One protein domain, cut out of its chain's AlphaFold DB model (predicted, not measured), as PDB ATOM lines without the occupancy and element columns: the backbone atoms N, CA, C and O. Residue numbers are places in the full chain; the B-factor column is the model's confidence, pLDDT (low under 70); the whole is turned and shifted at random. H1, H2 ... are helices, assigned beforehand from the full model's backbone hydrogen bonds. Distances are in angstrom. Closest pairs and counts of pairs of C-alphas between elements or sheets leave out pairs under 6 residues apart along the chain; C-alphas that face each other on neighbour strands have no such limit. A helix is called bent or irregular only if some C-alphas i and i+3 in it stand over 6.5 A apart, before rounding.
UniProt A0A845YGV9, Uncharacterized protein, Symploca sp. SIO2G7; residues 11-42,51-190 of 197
ATOM      1  N   ILE A  11     172.304 156.910 119.330       61.66
ATOM      2  CA  ILE A  11     173.087 155.680 119.503       61.66
ATOM      3  C   ILE A  11     173.069 155.162 120.954       61.66
ATOM      4  O   ILE A  11     172.734 153.996 121.148       61.66
ATOM      5  N   PRO A  12     173.361 155.969 121.996       65.31
ATOM      6  CA  PRO A  12     173.286 155.484 123.373       65.31
ATOM      7  C   PRO A  12     171.859 155.189 123.846       65.31
ATOM      8  O   PRO A  12     171.709 154.376 124.748       65.31
ATOM      9  N   VAL A  13     170.819 155.785 123.247       66.25
ATOM     10  CA  VAL A  13     169.417 155.427 123.548       66.25
ATOM     11  C   VAL A  13     169.152 153.996 123.115       66.25
ATOM     12  O   VAL A  13     168.813 153.142 123.930       66.25
ATOM     13  N   LEU A  14     169.425 153.734 121.834       69.50
ATOM     14  CA  LEU A  14     169.240 152.422 121.235       69.50
ATOM     15  C   LEU A  14     170.090 151.369 121.949       69.50
ATOM     16  O   LEU A  14     169.610 150.273 122.189       69.50
ATOM     17  N   GLY A  15     171.325 151.709 122.331       76.56
ATOM     18  CA  GLY A  15     172.220 150.790 123.037       76.56
ATOM     19  C   GLY A  15     171.686 150.334 124.397       76.56
ATOM     20  O   GLY A  15     171.805 149.156 124.730       76.56
ATOM     21  N   VAL A  16     171.065 151.231 125.172       78.81
ATOM     22  CA  VAL A  16     170.479 150.867 126.475       78.81
ATOM     23  C   VAL A  16     169.233 150.004 126.290       78.81
ATOM     24  O   VAL A  16     169.095 148.991 126.971       78.81
ATOM     25  N   ASP A  17     168.346 150.358 125.360       82.12
ATOM     26  CA  ASP A  17     167.145 149.557 125.098       82.12
ATOM     27  C   ASP A  17     167.493 148.171 124.526       82.12
ATOM     28  O   ASP A  17     166.875 147.175 124.907       82.12
ATOM     29  N   LEU A  18     168.545 148.075 123.703       84.50
ATOM     30  CA  LEU A  18     169.055 146.803 123.183       84.50
ATOM     31  C   LEU A  18     169.671 145.937 124.288       84.50
ATOM     32  O   LEU A  18     169.457 144.727 124.303       84.50
ATOM     33  N   LEU A  19     170.385 146.542 125.243       86.12
ATOM     34  CA  LEU A  19     170.908 145.831 126.412       86.12
ATOM     35  C   LEU A  19     169.772 145.273 127.278       86.12
ATOM     36  O   LEU A  19     169.828 144.118 127.693       86.12
ATOM     37  N   ILE A  20     168.727 146.068 127.527       86.50
ATOM     38  CA  ILE A  20     167.551 145.619 128.286       86.50
ATOM     39  C   ILE A  20     166.852 144.465 127.553       86.50
ATOM     40  O   ILE A  20     166.508 143.462 128.182       86.50
ATOM     41  N   ALA A  21     166.680 144.572 126.233       88.06
ATOM     42  CA  ALA A  21     166.100 143.506 125.420       88.06
ATOM     43  C   ALA A  21     166.952 142.230 125.434       88.06
ATOM     44  O   ALA A  21     166.404 141.139 125.559       88.06
ATOM     45  N   LEU A  22     168.282 142.356 125.372       90.56
ATOM     46  CA  LEU A  22     169.201 141.221 125.453       90.56
ATOM     47  C   LEU A  22     169.088 140.500 126.801       90.56
ATOM     48  O   LEU A  22     168.968 139.279 126.833       90.56
ATOM     49  N   VAL A  23     169.075 141.245 127.911       88.38
ATOM     50  CA  VAL A  23     168.897 140.667 129.254       88.38
ATOM     51  C   VAL A  23     167.552 139.946 129.360       88.38
ATOM     52  O   VAL A  23     167.495 138.824 129.862       88.38
ATOM     53  N   ALA A  24     166.479 140.549 128.845       90.00
ATOM     54  CA  ALA A  24     165.161 139.924 128.823       90.00
ATOM     55  C   ALA A  24     165.118 138.661 127.944       90.00
ATOM     56  O   ALA A  24     164.471 137.688 128.321       90.00
ATOM     57  N   ALA A  25     165.829 138.643 126.812       89.50
ATOM     58  CA  ALA A  25     165.930 137.477 125.937       89.50
ATOM     59  C   ALA A  25     166.685 136.319 126.605       89.50
ATOM     60  O   ALA A  25     166.221 135.181 126.566       89.50
ATOM     61  N   ILE A  26     167.807 136.612 127.271       89.56
ATOM     62  CA  ILE A  26     168.558 135.615 128.050       89.56
ATOM     63  C   ILE A  26     167.668 135.043 129.156       89.56
ATOM     64  O   ILE A  26     167.586 133.828 129.314       89.56
ATOM     65  N   ALA A  27     166.954 135.898 129.891       87.38
ATOM     66  CA  ALA A  27     166.050 135.442 130.939       87.38
ATOM     67  C   ALA A  27     164.886 134.603 130.384       87.38
ATOM     68  O   ALA A  27     164.565 133.564 130.954       87.38
ATOM     69  N   ALA A  28     164.291 135.001 129.255       88.06
ATOM     70  CA  ALA A  28     163.257 134.223 128.575       88.06
ATOM     71  C   ALA A  28     163.750 132.819 128.208       88.06
ATOM     72  O   ALA A  28     163.045 131.841 128.455       88.06
ATOM     73  N   PHE A  29     164.969 132.715 127.669       88.31
ATOM     74  CA  PHE A  29     165.589 131.431 127.354       88.31
ATOM     75  C   PHE A  29     165.783 130.578 128.614       88.31
ATOM     76  O   PHE A  29     165.327 129.438 128.656       88.31
ATOM     77  N   LEU A  30     166.377 131.142 129.670       87.25
ATOM     78  CA  LEU A  30     166.623 130.424 130.926       87.25
ATOM     79  C   LEU A  30     165.330 129.940 131.594       87.25
ATOM     80  O   LEU A  30     165.264 128.802 132.053       87.25
ATOM     81  N   PHE A  31     164.294 130.779 131.642       86.62
ATOM     82  CA  PHE A  31     163.013 130.403 132.237       86.62
ATOM     83  C   PHE A  31     162.259 129.365 131.406       86.62
ATOM     84  O   PHE A  31     161.637 128.481 131.991       86.62
ATOM     85  N   SER A  32     162.345 129.433 130.074       86.12
ATOM     86  CA  SER A  32     161.737 128.421 129.197       86.12
ATOM     87  C   SER A  32     162.366 127.050 129.449       86.12
ATOM     88  O   SER A  32     161.650 126.099 129.743       86.12
ATOM     89  N   GLN A  33     163.702 126.985 129.489       84.06
ATOM     90  CA  GLN A  33     164.428 125.753 129.819       84.06
ATOM     91  C   GLN A  33     164.063 125.220 131.212       84.06
ATOM     92  O   GLN A  33     163.923 124.016 131.401       84.06
ATOM     93  N   ALA A  34     163.888 126.105 132.198       81.38
ATOM     94  CA  ALA A  34     163.533 125.704 133.557       81.38
ATOM     95  C   ALA A  34     162.102 125.143 133.671       81.38
ATOM     96  O   ALA A  34     161.872 124.242 134.481       81.38
ATOM     97  N   ILE A  35     161.153 125.661 132.884       79.44
ATOM     98  CA  ILE A  35     159.784 125.127 132.802       79.44
ATOM     99  C   ILE A  35     159.774 123.786 132.067       79.44
ATOM    100  O   ILE A  35     159.164 122.847 132.570       79.44
ATOM    101  N   ASP A  36     160.494 123.655 130.952       79.50
ATOM    102  CA  ASP A  36     160.600 122.382 130.223       79.50
ATOM    103  C   ASP A  36     161.240 121.284 131.089       79.50
ATOM    104  O   ASP A  36     160.787 120.135 131.100       79.50
ATOM    105  N   LEU A  37     162.244 121.640 131.897       75.38
ATOM    106  CA  LEU A  37     162.827 120.722 132.874       75.38
ATOM    107  C   LEU A  37     161.817 120.337 133.969       75.38
ATOM    108  O   LEU A  37     161.741 119.172 134.340       75.38
ATOM    109  N   ALA A  38     161.002 121.289 134.442       72.25
ATOM    110  CA  ALA A  38     159.960 121.023 135.442       72.25
ATOM    111  C   ALA A  38     158.923 120.013 134.939       72.25
ATOM    112  O   ALA A  38     158.435 119.180 135.693       72.25
ATOM    113  N   LEU A  39     158.563 120.127 133.660       71.12
ATOM    114  CA  LEU A  39     157.519 119.321 133.030       71.12
ATOM    115  C   LEU A  39     158.002 117.926 132.629       71.12
ATOM    116  O   LEU A  39     157.182 117.028 132.473       71.12
ATOM    117  N   SER A  40     159.308 117.748 132.426       68.88
ATOM    118  CA  SER A  40     159.893 116.460 132.038       68.88
ATOM    119  C   SER A  40     160.257 115.570 133.226       68.88
ATOM    120  O   SER A  40     160.332 114.355 133.057       68.88
ATOM    121  N   SER A  41     160.479 116.146 134.413       56.09
ATOM    122  CA  SER A  41     160.942 115.405 135.594       56.09
ATOM    123  C   SER A  41     159.834 114.667 136.348       56.09
ATOM    124  O   SER A  41     160.091 113.816 137.197       56.09
ATOM    125  N   GLU A  42     158.585 114.963 136.024       53.66
ATOM    126  CA  GLU A  42     157.442 114.505 136.779       53.66
ATOM    127  C   GLU A  42     156.525 113.740 135.819       53.66
ATOM    128  O   GLU A  42     156.262 114.175 134.698       53.66
ATOM    129  N   PRO A  51     152.268 125.490 131.256       68.31
ATOM    130  CA  PRO A  51     152.327 126.872 130.796       68.31
ATOM    131  C   PRO A  51     152.925 126.905 129.386       68.31
ATOM    132  O   PRO A  51     153.959 126.293 129.133       68.31
ATOM    133  N   SER A  52     152.283 127.619 128.459       80.94
ATOM    134  CA  SER A  52     152.789 127.726 127.087       80.94
ATOM    135  C   SER A  52     154.188 128.366 127.077       80.94
ATOM    136  O   SER A  52     154.343 129.442 127.664       80.94
ATOM    137  N   PRO A  53     155.178 127.804 126.358       75.12
ATOM    138  CA  PRO A  53     156.510 128.407 126.223       75.12
ATOM    139  C   PRO A  53     156.452 129.842 125.681       75.12
ATOM    140  O   PRO A  53     157.203 130.726 126.093       75.12
ATOM    141  N   TRP A  54     155.473 130.115 124.814       82.31
ATOM    142  CA  TRP A  54     155.226 131.448 124.271       82.31
ATOM    143  C   TRP A  54     154.851 132.470 125.339       82.31
ATOM    144  O   TRP A  54     155.191 133.639 125.192       82.31
ATOM    145  N   LEU A  55     154.196 132.060 126.428       84.88
ATOM    146  CA  LEU A  55     153.821 132.962 127.515       84.88
ATOM    147  C   LEU A  55     155.061 133.520 128.226       84.88
ATOM    148  O   LEU A  55     155.115 134.716 128.520       84.88
ATOM    149  N   VAL A  56     156.072 132.681 128.453       85.38
ATOM    150  CA  VAL A  56     157.342 133.067 129.090       85.38
ATOM    151  C   VAL A  56     158.099 134.047 128.200       85.38
ATOM    152  O   VAL A  56     158.500 135.129 128.632       85.38
ATOM    153  N   VAL A  57     158.222 133.709 126.915       87.31
ATOM    154  CA  VAL A  57     158.905 134.552 125.928       87.31
ATOM    155  C   VAL A  57     158.199 135.898 125.772       87.31
ATOM    156  O   VAL A  57     158.845 136.946 125.846       87.31
ATOM    157  N   LEU A  58     156.874 135.891 125.607       89.19
ATOM    158  CA  LEU A  58     156.083 137.110 125.436       89.19
ATOM    159  C   LEU A  58     156.138 137.996 126.677       89.19
ATOM    160  O   LEU A  58     156.351 139.198 126.547       89.19
ATOM    161  N   SER A  59     155.986 137.434 127.875       88.75
ATOM    162  CA  SER A  59     156.008 138.233 129.105       88.75
ATOM    163  C   SER A  59     157.371 138.890 129.347       88.75
ATOM    164  O   SER A  59     157.408 140.059 129.729       88.75
ATOM    165  N   CYS A  60     158.481 138.211 129.039       88.12
ATOM    166  CA  CYS A  60     159.825 138.792 129.123       88.12
ATOM    167  C   CYS A  60     160.089 139.865 128.051       88.12
ATOM    168  O   CYS A  60     160.667 140.911 128.355       88.12
ATOM    169  N   LEU A  61     159.690 139.625 126.795       90.56
ATOM    170  CA  LEU A  61     160.096 140.462 125.659       90.56
ATOM    171  C   LEU A  61     159.102 141.563 125.276       90.56
ATOM    172  O   LEU A  61     159.508 142.542 124.648       90.56
ATOM    173  N   ALA A  62     157.827 141.468 125.662       89.81
ATOM    174  CA  ALA A  62     156.810 142.437 125.247       89.81
ATOM    175  C   ALA A  62     157.162 143.874 125.663       89.81
ATOM    176  O   ALA A  62     157.059 144.799 124.860       89.81
ATOM    177  N   ILE A  63     157.621 144.059 126.903       87.38
ATOM    178  CA  ILE A  63     157.963 145.373 127.462       87.38
ATOM    179  C   ILE A  63     159.169 146.009 126.747       87.38
ATOM    180  O   ILE A  63     159.035 147.143 126.275       87.38
ATOM    181  N   PRO A  64     160.339 145.346 126.630       86.88
ATOM    182  CA  PRO A  64     161.475 145.938 125.930       86.88
ATOM    183  C   PRO A  64     161.190 146.170 124.441       86.88
ATOM    184  O   PRO A  64     161.525 147.238 123.933       86.88
ATOM    185  N   ILE A  65     160.511 145.241 123.753       88.25
ATOM    186  CA  ILE A  65     160.148 145.413 122.336       88.25
ATOM    187  C   ILE A  65     159.217 146.614 122.158       88.25
ATOM    188  O   ILE A  65     159.449 147.439 121.276       88.25
ATOM    189  N   PHE A  66     158.201 146.759 123.013       89.25
ATOM    190  CA  PHE A  66     157.290 147.901 122.966       89.25
ATOM    191  C   PHE A  66     158.047 149.231 123.063       89.25
ATOM    192  O   PHE A  66     157.827 150.126 122.245       89.25
ATOM    193  N   TYR A  67     158.978 149.359 124.015       86.81
ATOM    194  CA  TYR A  67     159.758 150.589 124.167       86.81
ATOM    195  C   TYR A  67     160.715 150.844 123.001       86.81
ATOM    196  O   TYR A  67     160.819 151.992 122.572       86.81
ATOM    197  N   ILE A  68     161.341 149.802 122.443       85.12
ATOM    198  CA  ILE A  68     162.169 149.921 121.233       85.12
ATOM    199  C   ILE A  68     161.336 150.454 120.065       85.12
ATOM    200  O   ILE A  68     161.749 151.405 119.403       85.12
ATOM    201  N   VAL A  69     160.151 149.885 119.827       85.88
ATOM    202  CA  VAL A  69     159.266 150.304 118.729       85.88
ATOM    203  C   VAL A  69     158.800 151.745 118.925       85.88
ATOM    204  O   VAL A  69     158.891 152.549 117.999       85.88
ATOM    205  N   VAL A  70     158.347 152.102 120.130       84.19
ATOM    206  CA  VAL A  70     157.904 153.468 120.444       84.19
ATOM    207  C   VAL A  70     159.038 154.476 120.249       84.19
ATOM    208  O   VAL A  70     158.822 155.535 119.657       84.19
ATOM    209  N   ASP A  71     160.249 154.163 120.700       78.75
ATOM    210  CA  ASP A  71     161.394 155.059 120.546       78.75
ATOM    211  C   ASP A  71     161.869 155.156 119.098       78.75
ATOM    212  O   ASP A  71     162.227 156.247 118.652       78.75
ATOM    213  N   MET A  72     161.800 154.062 118.339       78.25
ATOM    214  CA  MET A  72     162.086 154.057 116.905       78.25
ATOM    215  C   MET A  72     161.080 154.926 116.139       78.25
ATOM    216  O   MET A  72     161.488 155.778 115.347       78.25
ATOM    217  N   LEU A  73     159.780 154.792 116.419       82.31
ATOM    218  CA  LEU A  73     158.732 155.634 115.833       82.31
ATOM    219  C   LEU A  73     158.925 157.110 116.202       82.31
ATOM    220  O   LEU A  73     158.852 157.987 115.340       82.31
ATOM    221  N   ASN A  74     159.239 157.399 117.466       77.25
ATOM    222  CA  ASN A  74     159.525 158.762 117.908       77.25
ATOM    223  C   ASN A  74     160.777 159.336 117.229       77.25
ATOM    224  O   ASN A  74     160.766 160.503 116.838       77.25
ATOM    225  N   ALA A  75     161.827 158.533 117.035       73.19
ATOM    226  CA  ALA A  75     163.034 158.939 116.319       73.19
ATOM    227  C   ALA A  75     162.770 159.242 114.836       73.19
ATOM    228  O   ALA A  75     163.379 160.169 114.295       73.19
ATOM    229  N   LEU A  76     161.874 158.478 114.200       75.88
ATOM    230  CA  LEU A  76     161.462 158.667 112.806       75.88
ATOM    231  C   LEU A  76     160.637 159.947 112.624       75.88
ATOM    232  O   LEU A  76     160.887 160.702 111.689       75.88
ATOM    233  N   VAL A  77     159.689 160.214 113.528       78.81
ATOM    234  CA  VAL A  77     158.789 161.379 113.435       78.81
ATOM    235  C   VAL A  77     159.475 162.668 113.887       78.81
ATOM    236  O   VAL A  77     159.302 163.716 113.268       78.81
ATOM    237  N   ASN A  78     160.228 162.635 114.989       70.25
ATOM    238  CA  ASN A  78     160.924 163.810 115.501       70.25
ATOM    239  C   ASN A  78     162.086 163.412 116.421       70.25
ATOM    240  O   ASN A  78     161.888 163.119 117.603       70.25
ATOM    241  N   ARG A  79     163.322 163.503 115.916       62.97
ATOM    242  CA  ARG A  79     164.540 163.154 116.673       62.97
ATOM    243  C   ARG A  79     164.667 163.883 118.018       62.97
ATOM    244  O   ARG A  79     165.263 163.330 118.939       62.97
ATOM    245  N   LEU A  80     164.088 165.080 118.170       62.12
ATOM    246  CA  LEU A  80     164.103 165.854 119.425       62.12
ATOM    247  C   LEU A  80     163.176 165.285 120.516       62.12
ATOM    248  O   LEU A  80     163.257 165.726 121.658       62.12
ATOM    249  N   LYS A  81     162.306 164.314 120.199       63.25
ATOM    250  CA  LYS A  81     161.408 163.661 121.172       63.25
ATOM    251  C   LYS A  81     162.051 162.498 121.933       63.25
ATOM    252  O   LYS A  81     161.411 161.939 122.820       63.25
ATOM    253  N   LEU A  82     163.296 162.133 121.622       64.62
ATOM    254  CA  LEU A  82     163.986 161.052 122.325       64.62
ATOM    255  C   LEU A  82     164.238 161.407 123.803       64.62
ATOM    256  O   LEU A  82     164.529 162.564 124.118       64.62
ATOM    257  N   PRO A  83     164.185 160.430 124.731       59.94
ATOM    258  CA  PRO A  83     164.241 160.685 126.175       59.94
ATOM    259  C   PRO A  83     165.520 161.410 126.631       59.94
ATOM    260  O   PRO A  83     165.501 162.144 127.622       59.94
ATOM    261  N   PHE A  84     166.615 161.278 125.877       60.72
ATOM    262  CA  PHE A  84     167.894 161.944 126.144       60.72
ATOM    263  C   PHE A  84     168.004 163.366 125.585       60.72
ATOM    264  O   PHE A  84     168.939 164.077 125.946       60.72
ATOM    265  N   ALA A  85     167.055 163.808 124.755       58.53
ATOM    266  CA  ALA A  85     167.020 165.175 124.237       58.53
ATOM    267  C   ALA A  85     166.515 166.192 125.282       58.53
ATOM    268  O   ALA A  85     166.820 167.376 125.177       58.53
ATOM    269  N   ALA A  86     165.762 165.748 126.300       61.62
ATOM    270  CA  ALA A  86     165.062 166.636 127.233       61.62
ATOM    271  C   ALA A  86     165.867 167.023 128.497       61.62
ATOM    272  O   ALA A  86     165.827 168.177 128.906       61.62
ATOM    273  N   SER A  87     166.561 166.090 129.164       69.56
ATOM    274  CA  SER A  87     167.587 166.337 130.209       69.56
ATOM    275  C   SER A  87     168.086 165.008 130.794       69.56
ATOM    276  O   SER A  87     167.359 164.013 130.800       69.56
ATOM    277  N   ARG A  88     169.294 164.987 131.378       72.06
ATOM    278  CA  ARG A  88     169.886 163.772 131.979       72.06
ATOM    279  C   ARG A  88     169.049 163.192 133.132       72.06
ATOM    280  O   ARG A  88     168.921 161.976 133.228       72.06
ATOM    281  N   LYS A  89     168.450 164.043 133.977       70.81
ATOM    282  CA  LYS A  89     167.593 163.605 135.099       70.81
ATOM    283  C   LYS A  89     166.300 162.947 134.607       70.81
ATOM    284  O   LYS A  89     165.910 161.902 135.119       70.81
ATOM    285  N   ARG A  90     165.664 163.529 133.586       71.19
ATOM    286  CA  ARG A  90     164.430 162.988 133.001       71.19
ATOM    287  C   ARG A  90     164.686 161.662 132.282       71.19
ATOM    288  O   ARG A  90     163.908 160.731 132.450       71.19
ATOM    289  N   ALA A  91     165.808 161.547 131.568       72.69
ATOM    290  CA  ALA A  91     166.233 160.286 130.963       72.69
ATOM    291  C   ALA A  91     166.426 159.186 132.022       72.69
ATOM    292  O   ALA A  91     165.885 158.095 131.876       72.69
ATOM    293  N   GLN A  92     167.110 159.484 133.133       75.12
ATOM    294  CA  GLN A  92     167.298 158.521 134.227       75.12
ATOM    295  C   GLN A  92     165.974 158.019 134.815       75.12
ATOM    296  O   GLN A  92     165.829 156.824 135.044       75.12
ATOM    297  N   GLN A  93     164.996 158.904 135.025       77.81
ATOM    298  CA  GLN A  93     163.679 158.510 135.534       77.81
ATOM    299  C   GLN A  93     162.920 157.606 134.552       77.81
ATOM    300  O   GLN A  93     162.296 156.631 134.971       77.81
ATOM    301  N   ILE A  94     162.998 157.900 133.250       80.25
ATOM    302  CA  ILE A  94     162.366 157.085 132.205       80.25
ATOM    303  C   ILE A  94     162.977 155.681 132.183       80.25
ATOM    304  O   ILE A  94     162.238 154.701 132.249       80.25
ATOM    305  N   TYR A  95     164.307 155.569 132.163       80.94
ATOM    306  CA  TYR A  95     164.974 154.264 132.134       80.94
ATOM    307  C   TYR A  95     164.814 153.482 133.435       80.94
ATOM    308  O   TYR A  95     164.593 152.277 133.381       80.94
ATOM    309  N   ALA A  96     164.822 154.145 134.593       79.75
ATOM    310  CA  ALA A  96     164.506 153.484 135.857       79.75
ATOM    311  C   ALA A  96     163.102 152.858 135.821       79.75
ATOM    312  O   ALA A  96     162.927 151.707 136.217       79.75
ATOM    313  N   ARG A  97     162.111 153.577 135.277       82.00
ATOM    314  CA  ARG A  97     160.750 153.050 135.110       82.00
ATOM    315  C   ARG A  97     160.703 151.870 134.138       82.00
ATOM    316  O   ARG A  97     160.052 150.876 134.451       82.00
ATOM    317  N   ARG A  98     161.390 151.959 132.992       86.62
ATOM    318  CA  ARG A  98     161.474 150.856 132.015       86.62
ATOM    319  C   ARG A  98     162.077 149.605 132.645       86.62
ATOM    320  O   ARG A  98     161.485 148.537 132.542       86.62
ATOM    321  N   ILE A  99     163.198 149.747 133.350       83.81
ATOM    322  CA  ILE A  99     163.862 148.613 133.997       83.81
ATOM    323  C   ILE A  99     162.975 148.018 135.093       83.81
ATOM    324  O   ILE A  99     162.860 146.802 135.164       83.81
ATOM    325  N   HIS A 100     162.287 148.837 135.893       84.31
ATOM    326  CA  HIS A 100     161.342 148.328 136.893       84.31
ATOM    327  C   HIS A 100     160.207 147.496 136.277       84.31
ATOM    328  O   HIS A 100     159.813 146.488 136.858       84.31
ATOM    329  N   LEU A 101     159.691 147.894 135.111       84.44
ATOM    330  CA  LEU A 101     158.663 147.130 134.398       84.44
ATOM    331  C   LEU A 101     159.209 145.811 133.844       84.44
ATOM    332  O   LEU A 101     158.544 144.786 133.950       84.44
ATOM    333  N   VAL A 102     160.429 145.815 133.303       86.44
ATOM    334  CA  VAL A 102     161.088 144.577 132.862       86.44
ATOM    335  C   VAL A 102     161.331 143.651 134.046       86.44
ATOM    336  O   VAL A 102     161.000 142.475 133.984       86.44
ATOM    337  N   LEU A 103     161.823 144.182 135.163       85.19
ATOM    338  CA  LEU A 103     162.078 143.407 136.369       85.19
ATOM    339  C   LEU A 103     160.794 142.774 136.925       85.19
ATOM    340  O   LEU A 103     160.820 141.623 137.344       85.19
ATOM    341  N   LEU A 104     159.660 143.480 136.857       87.12
ATOM    342  CA  LEU A 104     158.342 142.934 137.195       87.12
ATOM    343  C   LEU A 104     157.982 141.709 136.342       87.12
ATOM    344  O   LEU A 104     157.532 140.696 136.878       87.12
ATOM    345  N   ALA A 105     158.222 141.770 135.030       87.75
ATOM    346  CA  ALA A 105     158.023 140.624 134.149       87.75
ATOM    347  C   ALA A 105     158.975 139.461 134.478       87.75
ATOM    348  O   ALA A 105     158.573 138.298 134.431       87.75
ATOM    349  N   LEU A 106     160.220 139.755 134.860       87.00
ATOM    350  CA  LEU A 106     161.169 138.724 135.285       87.00
ATOM    351  C   LEU A 106     160.750 138.067 136.607       87.00
ATOM    352  O   LEU A 106     160.851 136.849 136.730       87.00
ATOM    353  N   TYR A 107     160.232 138.835 137.569       85.88
ATOM    354  CA  TYR A 107     159.676 138.299 138.815       85.88
ATOM    355  C   TYR A 107     158.505 137.363 138.565       85.88
ATOM    356  O   TYR A 107     158.473 136.265 139.112       85.88
ATOM    357  N   PHE A 108     157.566 137.791 137.719       90.00
ATOM    358  CA  PHE A 108     156.435 136.966 137.316       90.00
ATOM    359  C   PHE A 108     156.905 135.606 136.780       90.00
ATOM    360  O   PHE A 108     156.442 134.572 137.259       90.00
ATOM    361  N   ASN A 109     157.872 135.598 135.858       88.56
ATOM    362  CA  ASN A 109     158.393 134.355 135.291       88.56
ATOM    363  C   ASN A 109     159.176 133.511 136.303       88.56
ATOM    364  O   ASN A 109     158.997 132.298 136.335       88.56
ATOM    365  N   ALA A 110     159.986 134.128 137.165       86.50
ATOM    366  CA  ALA A 110     160.709 133.408 138.212       86.50
ATOM    367  C   ALA A 110     159.747 132.687 139.174       86.50
ATOM    368  O   ALA A 110     159.932 131.508 139.474       86.50
ATOM    369  N   ILE A 111     158.679 133.367 139.606       86.62
ATOM    370  CA  ILE A 111     157.650 132.772 140.469       86.62
ATOM    371  C   ILE A 111     156.875 131.692 139.713       86.62
ATOM    372  O   ILE A 111     156.595 130.637 140.277       86.62
ATOM    373  N   LEU A 112     156.549 131.919 138.439       86.56
ATOM    374  CA  LEU A 112     155.860 130.928 137.616       86.56
ATOM    375  C   LEU A 112     156.677 129.634 137.500       86.56
ATOM    376  O   LEU A 112     156.124 128.555 137.709       86.56
ATOM    377  N   VAL A 113     157.983 129.737 137.243       84.00
ATOM    378  CA  VAL A 113     158.916 128.596 137.219       84.00
ATOM    379  C   VAL A 113     158.922 127.885 138.574       84.00
ATOM    380  O   VAL A 113     158.749 126.666 138.630       84.00
ATOM    381  N   ALA A 114     159.047 128.634 139.673       82.88
ATOM    382  CA  ALA A 114     159.033 128.066 141.019       82.88
ATOM    383  C   ALA A 114     157.720 127.324 141.325       82.88
ATOM    384  O   ALA A 114     157.740 126.243 141.914       82.88
ATOM    385  N   LEU A 115     156.573 127.857 140.891       83.00
ATOM    386  CA  LEU A 115     155.267 127.209 141.042       83.00
ATOM    387  C   LEU A 115     155.127 125.965 140.166       83.00
ATOM    388  O   LEU A 115     154.445 125.022 140.568       83.00
ATOM    389  N   CYS A 116     155.742 125.936 138.983       79.56
ATOM    390  CA  CYS A 116     155.775 124.732 138.151       79.56
ATOM    391  C   CYS A 116     156.512 123.592 138.863       79.56
ATOM    392  O   CYS A 116     155.984 122.490 138.904       79.56
ATOM    393  N   TRP A 117     157.636 123.880 139.525       75.50
ATOM    394  CA  TRP A 117     158.403 122.884 140.283       75.50
ATOM    395  C   TRP A 117     157.773 122.476 141.625       75.50
ATOM    396  O   TRP A 117     157.886 121.322 142.029       75.50
ATOM    397  N   SER A 118     157.159 123.415 142.352       74.38
ATOM    398  CA  SER A 118     156.709 123.192 143.739       74.38
ATOM    399  C   SER A 118     155.253 122.748 143.886       74.38
ATOM    400  O   SER A 118     154.904 122.140 144.893       74.38
ATOM    401  N   ALA A 119     154.390 123.060 142.917       76.25
ATOM    402  CA  ALA A 119     152.943 122.875 143.044       76.25
ATOM    403  C   ALA A 119     152.359 122.115 141.849       76.25
ATOM    404  O   ALA A 119     151.371 122.551 141.265       76.25
ATOM    405  N   SER A 120     152.983 121.029 141.416       70.38
ATOM    406  CA  SER A 120     152.674 120.332 140.160       70.38
ATOM    407  C   SER A 120     151.214 119.936 139.937       70.38
ATOM    408  O   SER A 120     150.710 120.066 138.827       70.38
ATOM    409  N   ALA A 121     150.486 119.585 140.997       69.50
ATOM    410  CA  ALA A 121     149.052 119.283 140.934       69.50
ATOM    411  C   ALA A 121     148.139 120.518 140.719       69.50
ATOM    412  O   ALA A 121     146.924 120.383 140.580       69.50
ATOM    413  N   MET A 122     148.691 121.735 140.729       74.25
ATOM    414  CA  MET A 122     147.937 122.984 140.596       74.25
ATOM    415  C   MET A 122     147.672 123.330 139.118       74.25
ATOM    416  O   MET A 122     148.612 123.322 138.325       74.25
ATOM    417  N   PRO A 123     146.446 123.742 138.736       79.69
ATOM    418  CA  PRO A 123     146.147 124.171 137.368       79.69
ATOM    419  C   PRO A 123     146.995 125.369 136.912       79.69
ATOM    420  O   PRO A 123     147.244 126.292 137.692       79.69
ATOM    421  N   VAL A 124     147.354 125.412 135.622       81.00
ATOM    422  CA  VAL A 124     148.157 126.497 135.009       81.00
ATOM    423  C   VAL A 124     147.595 127.873 135.301       81.00
ATOM    424  O   VAL A 124     148.332 128.766 135.705       81.00
ATOM    425  N   MET A 125     146.285 128.051 135.117       80.50
ATOM    426  CA  MET A 125     145.644 129.348 135.324       80.50
ATOM    427  C   MET A 125     145.809 129.837 136.763       80.50
ATOM    428  O   MET A 125     146.074 131.016 136.985       80.50
ATOM    429  N   SER A 126     145.745 128.927 137.734       83.00
ATOM    430  CA  SER A 126     145.972 129.255 139.139       83.00
ATOM    431  C   SER A 126     147.438 129.616 139.397       83.00
ATOM    432  O   SER A 126     147.698 130.560 140.143       83.00
ATOM    433  N   LYS A 127     148.399 128.936 138.752       84.62
ATOM    434  CA  LYS A 127     149.826 129.303 138.830       84.62
ATOM    435  C   LYS A 127     150.088 130.690 138.244       84.62
ATOM    436  O   LYS A 127     150.768 131.493 138.873       84.62
ATOM    437  N   ILE A 128     149.524 130.983 137.071       85.38
ATOM    438  CA  ILE A 128     149.639 132.289 136.408       85.38
ATOM    439  C   ILE A 128     149.052 133.382 137.300       85.38
ATOM    440  O   ILE A 128     149.700 134.403 137.523       85.38
ATOM    441  N   TYR A 129     147.853 133.159 137.842       86.00
ATOM    442  CA  TYR A 129     147.210 134.105 138.748       86.00
ATOM    443  C   TYR A 129     148.083 134.384 139.976       86.00
ATOM    444  O   TYR A 129     148.364 135.539 140.291       86.00
ATOM    445  N   LEU A 130     148.567 133.331 140.637       85.88
ATOM    446  CA  LEU A 130     149.370 133.466 141.845       85.88
ATOM    447  C   LEU A 130     150.717 134.149 141.556       85.88
ATOM    448  O   LEU A 130     151.121 135.045 142.295       85.88
ATOM    449  N   ALA A 131     151.368 133.799 140.442       86.94
ATOM    450  CA  ALA A 131     152.588 134.456 139.984       86.94
ATOM    451  C   ALA A 131     152.371 135.952 139.721       86.94
ATOM    452  O   ALA A 131     153.195 136.770 140.127       86.94
ATOM    453  N   ALA A 132     151.249 136.328 139.101       85.81
ATOM    454  CA  ALA A 132     150.907 137.728 138.860       85.81
ATOM    455  C   ALA A 132     150.686 138.495 140.172       85.81
ATOM    456  O   ALA A 132     151.252 139.575 140.351       85.81
ATOM    457  N   VAL A 133     149.924 137.925 141.111       86.75
ATOM    458  CA  VAL A 133     149.672 138.540 142.425       86.75
ATOM    459  C   VAL A 133     150.976 138.745 143.195       86.75
ATOM    460  O   VAL A 133     151.223 139.848 143.686       86.75
ATOM    461  N   PHE A 134     151.845 137.733 143.262       85.50
ATOM    462  CA  PHE A 134     153.131 137.854 143.952       85.50
ATOM    463  C   PHE A 134     154.068 138.856 143.278       85.50
ATOM    464  O   PHE A 134     154.693 139.662 143.966       85.50
ATOM    465  N   ALA A 135     154.140 138.860 141.948       84.81
ATOM    466  CA  ALA A 135     154.967 139.811 141.218       84.81
ATOM    467  C   ALA A 135     154.510 141.263 141.478       84.81
ATOM    468  O   ALA A 135     155.337 142.133 141.762       84.81
ATOM    469  N   ILE A 136     153.196 141.512 141.478       83.00
ATOM    470  CA  ILE A 136     152.614 142.819 141.824       83.00
ATOM    471  C   ILE A 136     152.884 143.175 143.290       83.00
ATOM    472  O   ILE A 136     153.233 144.319 143.578       83.00
ATOM    473  N   ALA A 137     152.767 142.224 144.217       83.06
ATOM    474  CA  ALA A 137     153.052 142.464 145.630       83.06
ATOM    475  C   ALA A 137     154.519 142.871 145.851       83.06
ATOM    476  O   ALA A 137     154.783 143.873 146.517       83.06
ATOM    477  N   ILE A 138     155.470 142.162 145.231       80.38
ATOM    478  CA  ILE A 138     156.906 142.494 145.274       80.38
ATOM    479  C   ILE A 138     157.160 143.876 144.662       80.38
ATOM    480  O   ILE A 138     157.937 144.668 145.200       80.38
ATOM    481  N   TYR A 139     156.481 144.198 143.561       77.88
ATOM    482  CA  TYR A 139     156.566 145.521 142.948       77.88
ATOM    483  C   TYR A 139     156.065 146.629 143.872       77.88
ATOM    484  O   TYR A 139     156.753 147.635 144.050       77.88
ATOM    485  N   ALA A 140     154.896 146.441 144.485       77.12
ATOM    486  CA  ALA A 140     154.309 147.395 145.418       77.12
ATOM    487  C   ALA A 140     155.207 147.602 146.652       77.12
ATOM    488  O   ALA A 140     155.434 148.741 147.063       77.12
ATOM    489  N   LEU A 141     155.799 146.524 147.180       73.94
ATOM    490  CA  LEU A 141     156.799 146.579 148.251       73.94
ATOM    491  C   LEU A 141     158.026 147.405 147.842       73.94
ATOM    492  O   LEU A 141     158.456 148.274 148.601       73.94
ATOM    493  N   GLY A 142     158.551 147.199 146.630       66.00
ATOM    494  CA  GLY A 142     159.688 147.960 146.104       66.00
ATOM    495  C   GLY A 142     159.392 149.451 145.904       66.00
ATOM    496  O   GLY A 142     160.252 150.288 146.171       66.00
ATOM    497  N   GLN A 143     158.166 149.797 145.494       65.06
ATOM    498  CA  GLN A 143     157.747 151.188 145.278       65.06
ATOM    499  C   GLN A 143     157.506 151.986 146.561       65.06
ATOM    500  O   GLN A 143     157.541 153.213 146.516       65.06
ATOM    501  N   SER A 144     157.304 151.322 147.702       58.69
ATOM    502  CA  SER A 144     157.109 151.995 148.997       58.69
ATOM    503  C   SER A 144     158.326 152.814 149.469       58.69
ATOM    504  O   SER A 144     158.248 153.537 150.462       58.69
ATOM    505  N   ILE A 145     159.451 152.748 148.743       56.81
ATOM    506  CA  ILE A 145     160.729 153.342 149.126       56.81
ATOM    507  C   ILE A 145     160.958 154.667 148.377       56.81
ATOM    508  O   ILE A 145     161.122 154.669 147.154       56.81
ATOM    509  N   PRO A 146     161.059 155.809 149.085       53.97
ATOM    510  CA  PRO A 146     161.046 157.148 148.481       53.97
ATOM    511  C   PRO A 146     162.289 157.491 147.642       53.97
ATOM    512  O   PRO A 146     162.273 158.439 146.857       53.97
ATOM    513  N   SER A 147     163.382 156.733 147.773       66.50
ATOM    514  CA  SER A 147     164.597 156.940 146.982       66.50
ATOM    515  C   SER A 147     164.641 155.982 145.794       66.50
ATOM    516  O   SER A 147     164.761 154.773 145.960       66.50
ATOM    517  N   THR A 148     164.629 156.529 144.575       60.25
ATOM    518  CA  THR A 148     164.670 155.766 143.309       60.25
ATOM    519  C   THR A 148     165.901 154.869 143.196       60.25
ATOM    520  O   THR A 148     165.817 153.776 142.649       60.25
ATOM    521  N   LYS A 149     167.045 155.306 143.739       64.06
ATOM    522  CA  LYS A 149     168.269 154.490 143.781       64.06
ATOM    523  C   LYS A 149     168.120 153.304 144.730       64.06
ATOM    524  O   LYS A 149     168.566 152.213 144.415       64.06
ATOM    525  N   LEU A 150     167.477 153.525 145.871       63.47
ATOM    526  CA  LEU A 150     167.281 152.521 146.912       63.47
ATOM    527  C   LEU A 150     166.198 151.512 146.508       63.47
ATOM    528  O   LEU A 150     166.409 150.319 146.673       63.47
ATOM    529  N   SER A 151     165.109 151.972 145.883       63.12
ATOM    530  CA  SER A 151     164.089 151.124 145.246       63.12
ATOM    531  C   SER A 151     164.696 150.246 144.151       63.12
ATOM    532  O   SER A 151     164.426 149.049 144.095       63.12
ATOM    533  N   PHE A 152     165.564 150.814 143.305       66.88
ATOM    534  CA  PHE A 152     166.250 150.046 142.269       66.88
ATOM    535  C   PHE A 152     167.189 148.994 142.863       66.88
ATOM    536  O   PHE A 152     167.099 147.828 142.491       66.88
ATOM    537  N   THR A 153     168.054 149.382 143.805       72.12
ATOM    538  CA  THR A 153     168.975 148.444 144.456       72.12
ATOM    539  C   THR A 153     168.212 147.356 145.194       72.12
ATOM    540  O   THR A 153     168.508 146.186 144.993       72.12
ATOM    541  N   LEU A 154     167.195 147.705 145.983       69.31
ATOM    542  CA  LEU A 154     166.430 146.718 146.737       69.31
ATOM    543  C   LEU A 154     165.663 145.775 145.808       69.31
ATOM    544  O   LEU A 154     165.689 144.570 146.021       69.31
ATOM    545  N   SER A 155     165.027 146.297 144.759       65.81
ATOM    546  CA  SER A 155     164.329 145.466 143.779       65.81
ATOM    547  C   SER A 155     165.307 144.598 142.981       65.81
ATOM    548  O   SER A 155     165.009 143.443 142.714       65.81
ATOM    549  N   GLY A 156     166.506 145.080 142.652       68.88
ATOM    550  CA  GLY A 156     167.545 144.249 142.040       68.88
ATOM    551  C   GLY A 156     168.045 143.151 142.984       68.88
ATOM    552  O   GLY A 156     168.139 141.992 142.592       68.88
ATOM    553  N   THR A 157     168.309 143.486 144.246       74.38
ATOM    554  CA  THR A 157     168.756 142.529 145.267       74.38
ATOM    555  C   THR A 157     167.689 141.479 145.560       74.38
ATOM    556  O   THR A 157     168.003 140.294 145.573       74.38
ATOM    557  N   LEU A 158     166.427 141.881 145.730       70.44
ATOM    558  CA  LEU A 158     165.301 140.958 145.888       70.44
ATOM    559  C   LEU A 158     165.184 140.020 144.685       70.44
ATOM    560  O   LEU A 158     164.934 138.834 144.869       70.44
ATOM    561  N   PHE A 159     165.439 140.515 143.474       70.75
ATOM    562  CA  PHE A 159     165.398 139.694 142.270       70.75
ATOM    563  C   PHE A 159     166.505 138.648 142.283       70.75
ATOM    564  O   PHE A 159     166.233 137.478 142.037       70.75
ATOM    565  N   VAL A 160     167.730 139.038 142.639       75.06
ATOM    566  CA  VAL A 160     168.849 138.098 142.783       75.06
ATOM    567  C   VAL A 160     168.563 137.061 143.868       75.06
ATOM    568  O   VAL A 160     168.816 135.882 143.647       75.06
ATOM    569  N   ILE A 161     167.992 137.460 145.008       75.31
ATOM    570  CA  ILE A 161     167.621 136.528 146.083       75.31
ATOM    571  C   ILE A 161     166.561 135.536 145.597       75.31
ATOM    572  O   ILE A 161     166.734 134.334 145.774       75.31
ATOM    573  N   VAL A 162     165.491 136.021 144.957       72.19
ATOM    574  CA  VAL A 162     164.427 135.166 144.411       72.19
ATOM    575  C   VAL A 162     164.985 134.228 143.344       72.19
ATOM    576  O   VAL A 162     164.658 133.044 143.352       72.19
ATOM    577  N   LEU A 163     165.864 134.717 142.464       71.62
ATOM    578  CA  LEU A 163     166.537 133.885 141.472       71.62
ATOM    579  C   LEU A 163     167.383 132.798 142.131       71.62
ATOM    580  O   LEU A 163     167.209 131.635 141.791       71.62
ATOM    581  N   LEU A 164     168.264 133.147 143.070       73.94
ATOM    582  CA  LEU A 164     169.118 132.173 143.750       73.94
ATOM    583  C   LEU A 164     168.284 131.137 144.501       73.94
ATOM    584  O   LEU A 164     168.521 129.948 144.333       73.94
ATOM    585  N   ALA A 165     167.264 131.566 145.246       71.56
ATOM    586  CA  ALA A 165     166.359 130.659 145.944       71.56
ATOM    587  C   ALA A 165     165.643 129.708 144.972       71.56
ATOM    588  O   ALA A 165     165.572 128.507 145.224       71.56
ATOM    589  N   THR A 166     165.171 130.227 143.833       68.19
ATOM    590  CA  THR A 166     164.518 129.418 142.792       68.19
ATOM    591  C   THR A 166     165.498 128.421 142.174       68.19
ATOM    592  O   THR A 166     165.164 127.250 142.032       68.19
ATOM    593  N   GLN A 167     166.724 128.844 141.858       71.88
ATOM    594  CA  GLN A 167     167.752 127.974 141.276       71.88
ATOM    595  C   GLN A 167     168.209 126.888 142.256       71.88
ATOM    596  O   GLN A 167     168.294 125.722 141.878       71.88
ATOM    597  N   THR A 168     168.451 127.235 143.525       73.88
ATOM    598  CA  THR A 168     168.782 126.255 144.568       73.88
ATOM    599  C   THR A 168     167.660 125.237 144.727       73.88
ATOM    600  O   THR A 168     167.932 124.041 144.735       73.88
ATOM    601  N   PHE A 169     166.404 125.690 144.774       73.62
ATOM    602  CA  PHE A 169     165.248 124.800 144.865       73.62
ATOM    603  C   PHE A 169     165.172 123.818 143.685       73.62
ATOM    604  O   PHE A 169     164.998 122.617 143.902       73.62
ATOM    605  N   ILE A 170     165.362 124.309 142.454       69.50
ATOM    606  CA  ILE A 170     165.381 123.475 141.242       69.50
ATOM    607  C   ILE A 170     166.483 122.416 141.338       69.50
ATOM    608  O   ILE A 170     166.206 121.231 141.156       69.50
ATOM    609  N   ILE A 171     167.718 122.812 141.668       75.44
ATOM    610  CA  ILE A 171     168.859 121.887 141.745       75.44
ATOM    611  C   ILE A 171     168.605 120.803 142.795       75.44
ATOM    612  O   ILE A 171     168.780 119.621 142.501       75.44
ATOM    613  N   THR A 172     168.151 121.179 143.994       76.25
ATOM    614  CA  THR A 172     167.910 120.221 145.079       76.25
ATOM    615  C   THR A 172     166.812 119.217 144.726       76.25
ATOM    616  O   THR A 172     166.996 118.024 144.965       76.25
ATOM    617  N   LYS A 173     165.694 119.651 144.119       71.25
ATOM    618  CA  LYS A 173     164.640 118.709 143.699       71.25
ATOM    619  C   LYS A 173     165.127 117.807 142.556       71.25
ATOM    620  O   LYS A 173     164.904 116.604 142.616       71.25
ATOM    621  N   THR A 174     165.858 118.357 141.581       74.12
ATOM    622  CA  THR A 174     166.417 117.575 140.459       74.12
ATOM    623  C   THR A 174     167.371 116.484 140.956       74.12
ATOM    624  O   THR A 174     167.315 115.351 140.490       74.12
ATOM    625  N   GLN A 175     168.231 116.802 141.929       80.00
ATOM    626  CA  GLN A 175     169.136 115.824 142.541       80.00
ATOM    627  C   GLN A 175     168.367 114.734 143.291       80.00
ATOM    628  O   GLN A 175     168.646 113.554 143.097       80.00
ATOM    629  N   ALA A 176     167.355 115.112 144.078       79.50
ATOM    630  CA  ALA A 176     166.533 114.152 144.809       79.50
ATOM    631  C   ALA A 176     165.762 113.201 143.872       79.50
ATOM    632  O   ALA A 176     165.634 112.014 144.164       79.50
ATOM    633  N   GLU A 177     165.258 113.700 142.742       75.44
ATOM    634  CA  GLU A 177     164.593 112.877 141.723       75.44
ATOM    635  C   GLU A 177     165.578 111.944 141.008       75.44
ATOM    636  O   GLU A 177     165.283 110.759 140.842       75.44
ATOM    637  N   ALA A 178     166.772 112.431 140.660       75.12
ATOM    638  CA  ALA A 178     167.819 111.610 140.050       75.12
ATOM    639  C   ALA A 178     168.304 110.486 140.985       75.12
ATOM    640  O   ALA A 178     168.516 109.357 140.539       75.12
ATOM    641  N   GLU A 179     168.443 110.766 142.285       82.69
ATOM    642  CA  GLU A 179     168.797 109.761 143.292       82.69
ATOM    643  C   GLU A 179     167.713 108.687 143.433       82.69
ATOM    644  O   GLU A 179     168.038 107.499 143.466       82.69
ATOM    645  N   ARG A 180     166.431 109.081 143.452       78.88
ATOM    646  CA  ARG A 180     165.301 108.137 143.492       78.88
ATOM    647  C   ARG A 180     165.255 107.249 142.253       78.88
ATOM    648  O   ARG A 180     165.197 106.033 142.396       78.88
ATOM    649  N   ALA A 181     165.376 107.826 141.058       74.75
ATOM    650  CA  ALA A 181     165.412 107.058 139.812       74.75
ATOM    651  C   ALA A 181     166.604 106.081 139.771       74.75
ATOM    652  O   ALA A 181     166.469 104.936 139.340       74.75
ATOM    653  N   GLY A 182     167.771 106.501 140.275       75.19
ATOM    654  CA  GLY A 182     168.943 105.631 140.405       75.19
ATOM    655  C   GLY A 182     168.746 104.485 141.404       75.19
ATOM    656  O   GLY A 182     169.243 103.379 141.176       75.19
ATOM    657  N   GLN A 183     168.011 104.718 142.494       80.81
ATOM    658  CA  GLN A 183     167.653 103.684 143.469       80.81
ATOM    659  C   GLN A 183     166.625 102.697 142.909       80.81
ATOM    660  O   GLN A 183     166.807 101.495 143.082       80.81
ATOM    661  N   GLU A 184     165.605 103.170 142.195       80.12
ATOM    662  CA  GLU A 184     164.609 102.316 141.532       80.12
ATOM    663  C   GLU A 184     165.254 101.413 140.471       80.12
ATOM    664  O   GLU A 184     164.998 100.210 140.446       80.12
ATOM    665  N   LEU A 185     166.168 101.952 139.653       74.69
ATOM    666  CA  LEU A 185     166.943 101.168 138.682       74.69
ATOM    667  C   LEU A 185     167.822 100.108 139.361       74.69
ATOM    668  O   LEU A 185     167.881  98.970 138.898       74.69
ATOM    669  N   ARG A 186     168.490 100.450 140.473       76.50
ATOM    670  CA  ARG A 186     169.282  99.481 141.251       76.50
ATOM    671  C   ARG A 186     168.413  98.398 141.878       76.50
ATOM    672  O   ARG A 186     168.780  97.234 141.802       76.50
ATOM    673  N   GLN A 187     167.252  98.753 142.423       78.81
ATOM    674  CA  GLN A 187     166.301  97.784 142.970       78.81
ATOM    675  C   GLN A 187     165.718  96.866 141.890       78.81
ATOM    676  O   GLN A 187     165.505  95.689 142.156       78.81
ATOM    677  N   GLN A 188     165.505  97.355 140.664       74.31
ATOM    678  CA  GLN A 188     165.103  96.507 139.535       74.31
ATOM    679  C   GLN A 188     166.219  95.550 139.086       74.31
ATOM    680  O   GLN A 188     165.934  94.406 138.742       74.31
ATOM    681  N   LEU A 189     167.478  95.996 139.109       72.81
ATOM    682  CA  LEU A 189     168.646  95.169 138.779       72.81
ATOM    683  C   LEU A 189     168.947  94.115 139.855       72.81
ATOM    684  O   LEU A 189     169.265  92.980 139.520       72.81
ATOM    685  N   GLU A 190     168.825  94.463 141.136       70.62
ATOM    686  CA  GLU A 190     169.027  93.532 142.257       70.62
ATOM    687  C   GLU A 190     167.807  92.625 142.496       70.62
ATOM    688  O   GLU A 190     167.950  91.509 142.990       70.62
TER     689      GLU A 190
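Overview. This is residues 11 to 42 and 51 to 190 of the 197 residues of an uncharacterized protein of Symploca sp. SIO2G7 (UniProt A0A845YGV9). A long helix, H6, runs along one side of a bundle of long helices and sticks out of it at its end as an arm, residues 179 to 190. In the middle is H4, with H5 and H6 packed on one side of it and H1 and the bent H2 on the other; short H3 lies at one end. The printed part has 172 residues with six named helices, H1 to H6 in chain order, and no named strand; the class is all helix. It is loose, with a radius of gyration of the C-alphas of 19.8 A, and spans 76 by 34 by 26 A.

Along the chain. H6, residues 148 to 190, is 62.4 A long, from C-alpha 148 at (164.670, 155.766, 143.309) to C-alpha 190 at (169.027, 93.532, 142.257). H4, residues 88 to 118, is 44.3 A long, and H5, residues 124 to 143, is 28.4 A. H1, residues 11 to 40, starts at C-alpha 11, (173.087, 155.680, 119.503), and is 43.2 A long. H2, residues 53 to 77, was assigned as one helix by its hydrogen bonds but is bent: C-alphas 60 and 63 are 7.0 A apart. Its arms are H2a, residues 53 to 60, 11.3 A, and H2b, residues 63 to 77, 21.3 A. H3, residues 83 to 86, is 6.1 A long.

Arrangement. H6 touches the hub, H4, the same way at a shallow tilt of 21 degrees, closest at the C-alphas of Thr 166 and Ala 114, 5.9 A. H4, H5 and H6 form an up and down bundle, each helix running against the one before. In the hairpin of H4 and H5 the tilt is 36 degrees, only just steep, with C-alphas 108 and 135 closest at 5.0 A. H5 and H6, also a hairpin, touch through residues 139 to 143 and 151 to 155 alone, closest at C-alphas 142 and 151, 5.5 A. H1 touches H4 the same way at a shallow tilt of 6 degrees, closest at C-alphas 38 and 117, 5.4 A. H1 touches H2a with residues 24 to 32 alone, closest at C-alphas 28 and 57, 5.1 A. H3 touches H4, closest at C-alphas 83 and 91, 5.2 A. H1 and H5 are apart. Every O i to N i+4 pair is within hydrogen-bond range in H1, H2a, H2b, H4, H5 and H6; H3 is too short for one, and its one O i to N i+3 pair is not within range.

Size, cuts and confidence. The C-alphas of Leu 80 and Glu 190 are farthest apart, 76.0 A. Residues 43 to 50 are not printed, and C-alphas 42 and 51 are 14.7 A apart across the cut. The links printed whole are tight. Mean pLDDT of the printed part is 77.5; 34 residues are under 70, among them 79 to 87 and 142 to 152.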